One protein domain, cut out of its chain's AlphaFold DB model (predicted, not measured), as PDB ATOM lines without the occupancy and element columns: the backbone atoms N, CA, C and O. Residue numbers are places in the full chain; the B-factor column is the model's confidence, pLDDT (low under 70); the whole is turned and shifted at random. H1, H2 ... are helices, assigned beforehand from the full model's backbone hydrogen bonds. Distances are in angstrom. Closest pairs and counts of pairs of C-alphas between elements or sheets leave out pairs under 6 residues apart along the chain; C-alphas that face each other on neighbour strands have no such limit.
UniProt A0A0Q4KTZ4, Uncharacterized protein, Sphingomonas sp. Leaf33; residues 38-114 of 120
ATOM      1  N   SER A  38      14.341  -2.137 -22.834       54.56
ATOM      2  CA  SER A  38      12.928  -2.524 -22.939       54.56
ATOM      3  C   SER A  38      12.065  -2.285 -21.683       54.56
ATOM      4  O   SER A  38      10.946  -1.796 -21.847       54.56
ATOM      5  N   PRO A  39      12.510  -2.557 -20.437       61.06
ATOM      6  CA  PRO A  39      11.708  -2.248 -19.250       61.06
ATOM      7  C   PRO A  39      11.581  -0.739 -18.996       61.06
ATOM      8  O   PRO A  39      10.471  -0.263 -18.767       61.06
ATOM      9  N   MET A  40      12.670   0.032 -19.116       64.88
ATOM     10  CA  MET A  40      12.628   1.491 -18.923       64.88
ATOM     11  C   MET A  40      11.824   2.187 -20.027       64.88
ATOM     12  O   MET A  40      11.058   3.111 -19.756       64.88
ATOM     13  N   LEU A  41      11.944   1.706 -21.269       69.25
ATOM     14  CA  LEU A  41      11.149   2.177 -22.399       69.25
ATOM     15  C   LEU A  41       9.665   1.830 -22.216       69.25
ATOM     16  O   LEU A  41       8.801   2.668 -22.466       69.25
ATOM     17  N   GLY A  42       9.356   0.629 -21.722       72.62
ATOM     18  CA  GLY A  42       7.993   0.211 -21.400       72.62
ATOM     19  C   GLY A  42       7.344   1.083 -20.321       72.62
ATOM     20  O   GLY A  42       6.206   1.528 -20.487       72.62
ATOM     21  N   ASP A  43       8.069   1.387 -19.243       76.12
ATOM     22  CA  ASP A  43       7.593   2.283 -18.186       76.12
ATOM     23  C   ASP A  43       7.398   3.718 -18.688       76.12
ATOM     24  O   ASP A  43       6.411   4.371 -18.340       76.12
ATOM     25  N   ALA A  44       8.272   4.195 -19.570       75.69
ATOM     26  CA  ALA A  44       8.147   5.520 -20.154       75.69
ATOM     27  C   ALA A  44       6.986   5.636 -21.157       75.69
ATOM     28  O   ALA A  44       6.263   6.632 -21.145       75.69
ATOM     29  N   ILE A  45       6.721   4.596 -21.956       77.50
ATOM     30  CA  ILE A  45       5.526   4.515 -22.813       77.50
ATOM     31  C   ILE A  45       4.254   4.489 -21.956       77.50
ATOM     32  O   ILE A  45       3.270   5.165 -22.276       77.50
ATOM     33  N   ARG A  46       4.257   3.734 -20.849       78.50
ATOM     34  CA  ARG A  46       3.138   3.707 -19.893       78.50
ATOM     35  C   ARG A  46       2.918   5.068 -19.247       78.50
ATOM     36  O   ARG A  46       1.765   5.489 -19.126       78.50
ATOM     37  N   LEU A  47       3.994   5.761 -18.875       81.31
ATOM     38  CA  LEU A  47       3.922   7.113 -18.340       81.31
ATOM     39  C   LEU A  47       3.329   8.078 -19.370       81.31
ATOM     40  O   LEU A  47       2.322   8.716 -19.073       81.31
ATOM     41  N   ALA A  48       3.884   8.125 -20.585       81.31
ATOM     42  CA  ALA A  48       3.407   8.987 -21.664       81.31
ATOM     43  C   ALA A  48       1.928   8.715 -21.993       81.31
ATOM     44  O   ALA A  48       1.126   9.635 -22.123       81.31
ATOM     45  N   SER A  49       1.524   7.443 -22.030       82.75
ATOM     46  CA  SER A  49       0.127   7.046 -22.244       82.75
ATOM     47  C   SER A  49      -0.802   7.510 -21.121       82.75
ATOM     48  O   SER A  49      -1.928   7.932 -21.383       82.75
ATOM     49  N   CYS A  50      -0.363   7.431 -19.865       83.75
ATOM     50  CA  CYS A  50      -1.138   7.918 -18.728       83.75
ATOM     51  C   CYS A  50      -1.247   9.448 -18.729       83.75
ATOM     52  O   CYS A  50      -2.343   9.986 -18.571       83.75
ATOM     53  N   GLN A  51      -0.137  10.139 -18.973       83.62
ATOM     54  CA  GLN A  51      -0.073  11.590 -19.093       83.62
ATOM     55  C   GLN A  51      -0.995  12.113 -20.206       83.62
ATOM     56  O   GLN A  51      -1.811  12.993 -19.952       83.62
ATOM     57  N   VAL A  52      -0.957  11.510 -21.400       84.50
ATOM     58  CA  VAL A  52      -1.859  11.847 -22.517       84.50
ATOM     59  C   VAL A  52      -3.327  11.625 -22.148       84.50
ATOM     60  O   VAL A  52      -4.170  12.453 -22.481       84.50
ATOM     61  N   LYS A  53      -3.656  10.536 -21.441       84.12
ATOM     62  CA  LYS A  53      -5.034  10.271 -20.987       84.12
ATOM     63  C   LYS A  53      -5.525  11.282 -19.950       84.12
ATOM     64  O   LYS A  53      -6.722  11.537 -19.881       84.12
ATOM     65  N   ARG A  54      -4.628  11.814 -19.118       83.00
ATOM     66  CA  ARG A  54      -4.956  12.816 -18.092       83.00
ATOM     67  C   ARG A  54      -5.058  14.217 -18.674       83.00
ATOM     68  O   ARG A  54      -5.950  14.964 -18.287       83.00
ATOM     69  N   ASP A  55      -4.154  14.558 -19.586       82.38
ATOM     70  CA  ASP A  55      -4.020  15.904 -20.127       82.38
ATOM     71  C   ASP A  55      -3.527  15.878 -21.580       82.38
ATOM     72  O   ASP A  55      -2.392  16.228 -21.916       82.38
ATOM     73  N   ALA A  56      -4.422  15.461 -22.479       81.19
ATOM     74  CA  ALA A  56      -4.154  15.444 -23.914       81.19
ATOM     75  C   ALA A  56      -3.832  16.847 -24.467       81.19
ATOM     76  O   ALA A  56      -3.154  16.958 -25.487       81.19
ATOM     77  N   GLY A  57      -4.307  17.911 -23.808       81.31
ATOM     78  CA  GLY A  57      -4.030  19.297 -24.183       81.31
ATOM     79  C   GLY A  57      -2.569  19.675 -23.949       81.31
ATOM     80  O   GLY A  57      -1.913  20.148 -24.875       81.31
ATOM     81  N   ALA A  58      -2.039  19.399 -22.754       80.69
ATOM     82  CA  ALA A  58      -0.625  19.619 -22.444       80.69
ATOM     83  C   ALA A  58       0.288  18.749 -23.319       80.69
ATOM     84  O   ALA A  58       1.270  19.242 -23.867       80.69
ATOM     85  N   ALA A  59      -0.079  17.483 -23.540       82.38
ATOM     86  CA  ALA A  59       0.661  16.595 -24.433       82.38
ATOM     87  C   ALA A  59       0.729  17.130 -25.875       82.38
ATOM     88  O   ALA A  59       1.787  17.104 -26.499       82.38
ATOM     89  N   ARG A  60      -0.377  17.672 -26.406       82.56
ATOM     90  CA  ARG A  60      -0.389  18.324 -27.727       82.56
ATOM     91  C   ARG A  60       0.454  19.596 -27.744       82.56
ATOM     92  O   ARG A  60       1.124  19.835 -28.740       82.56
ATOM     93  N   ALA A  61       0.448  20.382 -26.667       80.94
ATOM     94  CA  ALA A  61       1.254  21.597 -26.560       80.94
ATOM     95  C   ALA A  61       2.763  21.296 -26.596       80.94
ATOM     96  O   ALA A  61       3.486  21.970 -27.329       80.94
ATOM     97  N   VAL A  62       3.218  20.234 -25.917       79.25
ATOM     98  CA  VAL A  62       4.619  19.760 -25.972       79.25
ATOM     99  C   VAL A  62       5.036  19.301 -27.376       79.25
ATOM    100  O   VAL A  62       6.203  19.406 -27.740       79.25
ATOM    101  N   LEU A  63       4.104  18.794 -28.189       79.25
ATOM    102  CA  LEU A  63       4.393  18.414 -29.580       79.25
ATOM    103  C   LEU A  63       4.301  19.586 -30.560       79.25
ATOM    104  O   LEU A  63       5.006  19.597 -31.564       79.25
ATOM    105  N   ALA A  64       3.396  20.533 -30.307       76.31
ATOM    106  CA  ALA A  64       3.155  21.680 -31.177       76.31
ATOM    107  C   ALA A  64       4.265  22.730 -31.067       76.31
ATOM    108  O   ALA A  64       4.604  23.391 -32.049       76.31
ATOM    109  N   THR A  65       4.840  22.872 -29.876       64.31
ATOM    110  CA  THR A  65       6.041  23.670 -29.667       64.31
ATOM    111  C   THR A  65       7.228  22.801 -30.081       64.31
ATOM    112  O   THR A  65       7.493  21.760 -29.505       64.31
ATOM    113  N   GLY A  66       7.852  23.124 -31.213       59.03
ATOM    114  CA  GLY A  66       9.060  22.453 -31.721       59.03
ATOM    115  C   GLY A  66      10.349  23.180 -31.330       59.03
ATOM    116  O   GLY A  66      11.409  22.915 -31.889       59.03
ATOM    117  N   LEU A  67      10.243  24.168 -30.444       53.00
ATOM    118  CA  LEU A  67      11.285  25.114 -30.074       53.00
ATOM    119  C   LEU A  67      11.100  25.405 -28.590       53.00
ATOM    120  O   LEU A  67       9.975  25.703 -28.192       53.00
ATOM    121  N   ALA A  68      12.193  25.346 -27.823       58.28
ATOM    122  CA  ALA A  68      12.281  25.579 -26.380       58.28
ATOM    123  C   ALA A  68      11.683  26.939 -25.954       58.28
ATOM    124  O   ALA A  68      12.390  27.908 -25.682       58.28
ATOM    125  N   SER A  69      10.356  27.020 -25.948       64.81
ATOM    126  CA  SER A  69       9.558  28.192 -25.610       64.81
ATOM    127  C   SER A  69       9.097  28.080 -24.161       64.81
ATOM    128  O   SER A  69       8.945  26.979 -23.627       64.81
ATOM    129  N   ALA A  70       8.820  29.214 -23.516       72.81
ATOM    130  CA  ALA A  70       8.240  29.234 -22.172       72.81
ATOM    131  C   ALA A  70       6.932  28.421 -22.094       72.81
ATOM    132  O   ALA A  70       6.630  27.824 -21.064       72.81
ATOM    133  N   GLU A  71       6.196  28.348 -23.206       66.81
ATOM    134  CA  GLU A  71       4.974  27.551 -23.333       66.81
ATOM    135  C   GLU A  71       5.242  26.038 -23.363       66.81
ATOM    136  O   GLU A  71       4.466  25.275 -22.791       66.81
ATOM    137  N   GLU A  72       6.355  25.606 -23.965       69.38
ATOM    138  CA  GLU A  72       6.782  24.200 -23.981       69.38
ATOM    139  C   GLU A  72       7.138  23.750 -22.565       69.38
ATOM    140  O   GLU A  72       6.600  22.762 -22.068       69.38
ATOM    141  N   LYS A  73       7.949  24.556 -21.870       73.12
ATOM    142  CA  LYS A  73       8.347  24.291 -20.487       73.12
ATOM    143  C   LYS A  73       7.142  24.251 -19.544       73.12
ATOM    144  O   LYS A  73       7.051  23.359 -18.708       73.12
ATOM    145  N   ALA A  74       6.182  25.162 -19.712       79.44
ATOM    146  CA  ALA A  74       4.948  25.156 -18.927       79.44
ATOM    147  C   ALA A  74       4.082  23.910 -19.201       79.44
ATOM    148  O   ALA A  74       3.469  23.361 -18.283       79.44
ATOM    149  N   ALA A  75       4.026  23.444 -20.453       76.00
ATOM    150  CA  ALA A  75       3.323  22.217 -20.810       76.00
ATOM    151  C   ALA A  75       4.035  20.966 -20.262       76.00
ATOM    152  O   ALA A  75       3.372  20.078 -19.720       76.00
ATOM    153  N   GLU A  76       5.367  20.921 -20.320       74.81
ATOM    154  CA  GLU A  76       6.179  19.872 -19.698       74.81
ATOM    155  C   GLU A  76       6.026  19.856 -18.174       74.81
ATOM    156  O   GLU A  76       5.834  18.788 -17.602       74.81
ATOM    157  N   GLU A  77       6.018  21.013 -17.506       78.50
ATOM    158  CA  GLU A  77       5.781  21.106 -16.058       78.50
ATOM    159  C   GLU A  77       4.385  20.598 -15.675       78.50
ATOM    160  O   GLU A  77       4.227  19.901 -14.671       78.50
ATOM    161  N   ARG A  78       3.363  20.862 -16.500       76.81
ATOM    162  CA  ARG A  78       2.020  20.295 -16.303       76.81
ATOM    163  C   ARG A  78       1.998  18.773 -16.443       76.81
ATOM    164  O   ARG A  78       1.361  18.096 -15.635       76.81
ATOM    165  N   LEU A  79       2.699  18.225 -17.432       74.38
ATOM    166  CA  LEU A  79       2.843  16.775 -17.612       74.38
ATOM    167  C   LEU A  79       3.647  16.143 -16.467       74.38
ATOM    168  O   LEU A  79       3.270  15.090 -15.942       74.38
ATOM    169  N   ALA A  80       4.702  16.815 -16.005       74.56
ATOM    170  CA  ALA A  80       5.482  16.417 -14.841       74.56
ATOM    171  C   ALA A  80       4.616  16.393 -13.569       74.56
ATOM    172  O   ALA A  80       4.659  15.418 -12.825       74.56
ATOM    173  N   ALA A  81       3.736  17.379 -13.368       75.00
ATOM    174  CA  ALA A  81       2.784  17.394 -12.254       75.00
ATOM    175  C   ALA A  81       1.741  16.257 -12.319       75.00
ATOM    176  O   ALA A  81       1.256  15.800 -11.281       75.00
ATOM    177  N   ALA A  82       1.413  15.756 -13.515       70.31
ATOM    178  CA  ALA A  82       0.528  14.600 -13.699       70.31
ATOM    179  C   ALA A  82       1.237  13.245 -13.477       70.31
ATOM    180  O   ALA A  82       0.590  12.255 -13.135       70.31
ATOM    181  N   THR A  83       2.566  13.201 -13.610       70.88
ATOM    182  CA  THR A  83       3.416  12.004 -13.431       70.88
ATOM    183  C   THR A  83       3.209  11.248 -12.111       70.88
ATOM    184  O   THR A  83       3.020  10.030 -12.168       70.88
ATOM    185  N   PRO A  84       3.165  11.889 -10.922       70.12
ATOM    186  CA  PRO A  84       2.931  11.172  -9.663       70.12
ATOM    187  C   PRO A  84       1.571  10.456  -9.615       70.12
ATOM    188  O   PRO A  84       1.437   9.439  -8.939       70.12
ATOM    189  N   GLN A  85       0.575  10.920 -10.377       72.62
ATOM    190  CA  GLN A  85      -0.743  10.275 -10.462       72.62
ATOM    191  C   GLN A  85      -0.743   9.023 -11.350       72.62
ATOM    192  O   GLN A  85      -1.709   8.259 -11.342       72.62
ATOM    193  N   CYS A  86       0.324   8.814 -12.123       73.19
ATOM    194  CA  CYS A  86       0.496   7.662 -12.999       73.19
ATOM    195  C   CYS A  86       1.191   6.480 -12.307       73.19
ATOM    196  O   CYS A  86       1.268   5.403 -12.894       73.19
ATOM    197  N   GLY A  87       1.677   6.652 -11.069       65.06
ATOM    198  CA  GLY A  87       2.265   5.575 -10.261       65.06
ATOM    199  C   GLY A  87       3.585   5.006 -10.799       65.06
ATOM    200  O   GLY A  87       4.092   4.027 -10.255       65.06
ATOM    201  N   VAL A  88       4.152   5.606 -11.850       63.03
ATOM    202  CA  VAL A  88       5.452   5.228 -12.412       63.03
ATOM    203  C   VAL A  88       6.521   6.009 -11.643       63.03
ATOM    204  O   VAL A  88       6.702   7.204 -11.862       63.03
ATOM    205  N   ARG A  89       7.174   5.363 -10.668       53.16
ATOM    206  CA  ARG A  89       8.272   5.970  -9.889       53.16
ATOM    207  C   ARG A  89       9.458   6.256 -10.805       53.16
ATOM    208  O   ARG A  89       9.934   5.310 -11.418       53.16
ATOM    209  N   GLU A  90       9.915   7.514 -10.830       51.47
ATOM    210  CA  GLU A  90      11.275   8.056 -11.102       51.47
ATOM    211  C   GLU A  90      12.152   7.498 -12.247       51.47
ATOM    212  O   GLU A  90      13.204   8.065 -12.526       51.47
ATOM    213  N   GLN A  91      11.760   6.451 -12.970       53.84
ATOM    214  CA  GLN A  91      12.600   5.801 -13.980       53.84
ATOM    215  C   GLN A  91      12.727   6.614 -15.272       53.84
ATOM    216  O   GLN A  91      13.575   6.316 -16.108       53.84
ATOM    217  N   THR A  92      11.937   7.675 -15.436       54.16
ATOM    218  CA  THR A  92      12.057   8.593 -16.573       54.16
ATOM    219  C   THR A  92      13.120   9.670 -16.388       54.16
ATOM    220  O   THR A  92      13.381  10.411 -17.329       54.16
ATOM    221  N   ALA A  93      13.789   9.735 -15.230       52.22
ATOM    222  CA  ALA A  93      14.831  10.726 -14.940       52.22
ATOM    223  C   ALA A  93      16.087  10.622 -15.839       52.22
ATOM    224  O   ALA A  93      16.951  11.491 -15.771       52.22
ATOM    225  N   GLY A  94      16.194   9.588 -16.681       53.94
ATOM    226  CA  GLY A  94      17.288   9.401 -17.643       53.94
ATOM    227  C   GLY A  94      16.881   9.493 -19.117       53.94
ATOM    228  O   GLY A  94      17.689   9.157 -19.978       53.94
ATOM    229  N   LEU A  95      15.641   9.880 -19.424       62.22
ATOM    230  CA  LEU A  95      15.165   9.957 -20.803       62.22
ATOM    231  C   LEU A  95      15.509  11.299 -21.442       62.22
ATOM    232  O   LEU A  95      15.170  12.355 -20.914       62.22
ATOM    233  N   ASP A  96      16.148  11.234 -22.609       69.75
ATOM    234  CA  ASP A  96      16.401  12.407 -23.437       69.75
ATOM    235  C   ASP A  96      15.076  13.081 -23.839       69.75
ATOM    236  O   ASP A  96      14.067  12.407 -24.096       69.75
ATOM    237  N   SER A  97      15.067  14.415 -23.893       66.94
ATOM    238  CA  SER A  97      13.864  15.205 -24.185       66.94
ATOM    239  C   SER A  97      13.265  14.864 -25.554       66.94
ATOM    240  O   SER A  97      12.040  14.868 -25.712       66.94
ATOM    241  N   VAL A  98      14.097  14.473 -26.526       70.56
ATOM    242  CA  VAL A  98      13.657  14.025 -27.854       70.56
ATOM    243  C   VAL A  98      12.924  12.689 -27.755       70.56
ATOM    244  O   VAL A  98      11.850  12.522 -28.337       70.56
ATOM    245  N   THR A  99      13.459  11.738 -26.986       74.31
ATOM    246  CA  THR A  99      12.836  10.421 -26.794       74.31
ATOM    247  C   THR A  99      11.528  10.533 -26.011       74.31
ATOM    248  O   THR A  99      10.534   9.910 -26.386       74.31
ATOM    249  N   HIS A 100      11.483  11.372 -24.974       73.81
ATOM    250  CA  HIS A 100      10.256  11.653 -24.226       73.81
ATOM    251  C   HIS A 100       9.159  12.226 -25.135       73.81
ATOM    252  O   HIS A 100       8.026  11.737 -25.140       73.81
ATOM    253  N   ARG A 101       9.512  13.188 -25.994       75.12
ATOM    254  CA  ARG A 101       8.587  13.789 -26.963       75.12
ATOM    255  C   ARG A 101       8.078  12.771 -27.989       75.12
ATOM    256  O   ARG A 101       6.878  12.722 -28.256       75.12
ATOM    257  N   ALA A 102       8.954  11.911 -28.512       79.50
ATOM    258  CA  ALA A 102       8.570  10.835 -29.430       79.50
ATOM    259  C   ALA A 102       7.574   9.844 -28.792       79.50
ATOM    260  O   ALA A 102       6.635   9.383 -29.450       79.50
ATOM    261  N   MET A 103       7.724   9.555 -27.497       82.44
ATOM    262  CA  MET A 103       6.780   8.707 -26.763       82.44
ATOM    263  C   MET A 103       5.441   9.397 -26.516       82.44
ATOM    264  O   MET A 103       4.404   8.759 -26.691       82.44
ATOM    265  N   ILE A 104       5.433  10.692 -26.187       81.69
ATOM    266  CA  ILE A 104       4.191  11.471 -26.084       81.69
ATOM    267  C   ILE A 104       3.458  11.500 -27.431       81.69
ATOM    268  O   ILE A 104       2.249  11.271 -27.460       81.69
ATOM    269  N   ALA A 105       4.168  11.698 -28.547       82.62
ATOM    270  CA  ALA A 105       3.592  11.643 -29.894       82.62
ATOM    271  C   ALA A 105       2.964  10.282 -30.202       82.62
ATOM    272  O   ALA A 105       1.822  10.208 -30.659       82.62
ATOM    273  N   SER A 106       3.683   9.204 -29.889       82.62
ATOM    274  CA  SER A 106       3.206   7.834 -30.084       82.62
ATOM    275  C   SER A 106       1.972   7.538 -29.226       82.62
ATOM    276  O   SER A 106       0.981   7.000 -29.719       82.62
ATOM    277  N   ALA A 107       1.985   7.958 -27.959       82.88
ATOM    278  CA  ALA A 107       0.863   7.819 -27.037       82.88
ATOM    279  C   ALA A 107      -0.367   8.630 -27.481       82.88
ATOM    280  O   ALA A 107      -1.492   8.142 -27.378       82.88
ATOM    281  N   LEU A 108      -0.173   9.837 -28.018       80.88
ATOM    282  CA  LEU A 108      -1.237  10.655 -28.610       80.88
ATOM    283  C   LEU A 108      -1.841  10.005 -29.852       80.88
ATOM    284  O   LEU A 108      -3.064   9.964 -29.976       80.88
ATOM    285  N   GLY A 109      -1.001   9.462 -30.736       78.44
ATOM    286  CA  GLY A 109      -1.443   8.698 -31.902       78.44
ATOM    287  C   GLY A 109      -2.268   7.476 -31.500       78.44
ATOM    288  O   GLY A 109      -3.376   7.288 -31.996       78.44
ATOM    289  N   ALA A 110      -1.783   6.698 -30.529       78.56
ATOM    290  CA  ALA A 110      -2.504   5.550 -29.986       78.56
ATOM    291  C   ALA A 110      -3.819   5.958 -29.303       78.56
ATOM    292  O   ALA A 110      -4.828   5.272 -29.456       78.56
ATOM    293  N   HIS A 111      -3.848   7.082 -28.580       75.12
ATOM    294  CA  HIS A 111      -5.056   7.592 -27.931       75.12
ATOM    295  C   HIS A 111      -6.113   8.048 -28.948       75.12
ATOM    296  O   HIS A 111      -7.285   7.711 -28.792       75.12
ATOM    297  N   ALA A 112      -5.700   8.745 -30.011       73.38
ATOM    298  CA  ALA A 112      -6.581   9.155 -31.102       73.38
ATOM    299  C   ALA A 112      -7.108   7.952 -31.907       73.38
ATOM    300  O   ALA A 112      -8.295   7.894 -32.219       73.38
ATOM    301  N   ALA A 113      -6.249   6.967 -32.191       69.38
ATOM    302  CA  ALA A 113      -6.611   5.745 -32.909       69.38
ATOM    303  C   ALA A 113      -7.482   4.789 -32.081       69.38
ATOM    304  O   ALA A 113      -8.308   4.073 -32.640       69.38
ATOM    305  N   SER A 114      -7.345   4.802 -30.749       62.19
ATOM    306  CA  SER A 114      -8.156   3.970 -29.849       62.19
ATOM    307  C   SER A 114      -9.637   4.332 -29.868       62.19
ATOM    308  O   SER A 114     -10.419   3.619 -29.246       62.19
TER     309      SER A 114
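This is residues 38 to 114 of the 120 residues of an uncharacterized protein of Sphingomonas sp. Leaf33 (UniProt A0A0Q4KTZ4). H1 and H2 form a V, with H5 running through its mouth between the two arms and packed on both, H3 packed on both arms from one side of the V, and short H4 packed on H1 near residues 40 to 44. The printed part has 77 residues with five named helices, H1 to H5 in order: all helix, compact, radius of gyration of the C-alphas 11.4 A, spans 31 by 28 by 21 A.

H1, residues 38 to 54, is the hub. H5, residues 97 to 113, touches it at a steep tilt of 58 degrees, the C-alphas of Ser 49 and Ala 107 closest at 4.9 A. H3, residues 70 to 86, forms a hairpin with H2, residues 56 to 64, and is apart from H5. H4, residues 91 to 94, touches H1. Every O i to N i+4 pair is within hydrogen-bond range in H1, H2 and H5, 10 of 13 in H3.

H1, 24.1 A long, begins at C-alpha 38 (12.928, -2.524, -22.939); H5, 24.2 A long, ends at C-alpha 113 (-6.611, 5.745, -32.909).

The printed part has no cut, its links are tight, and 24 residues, among them 87 to 97, have pLDDT under 70.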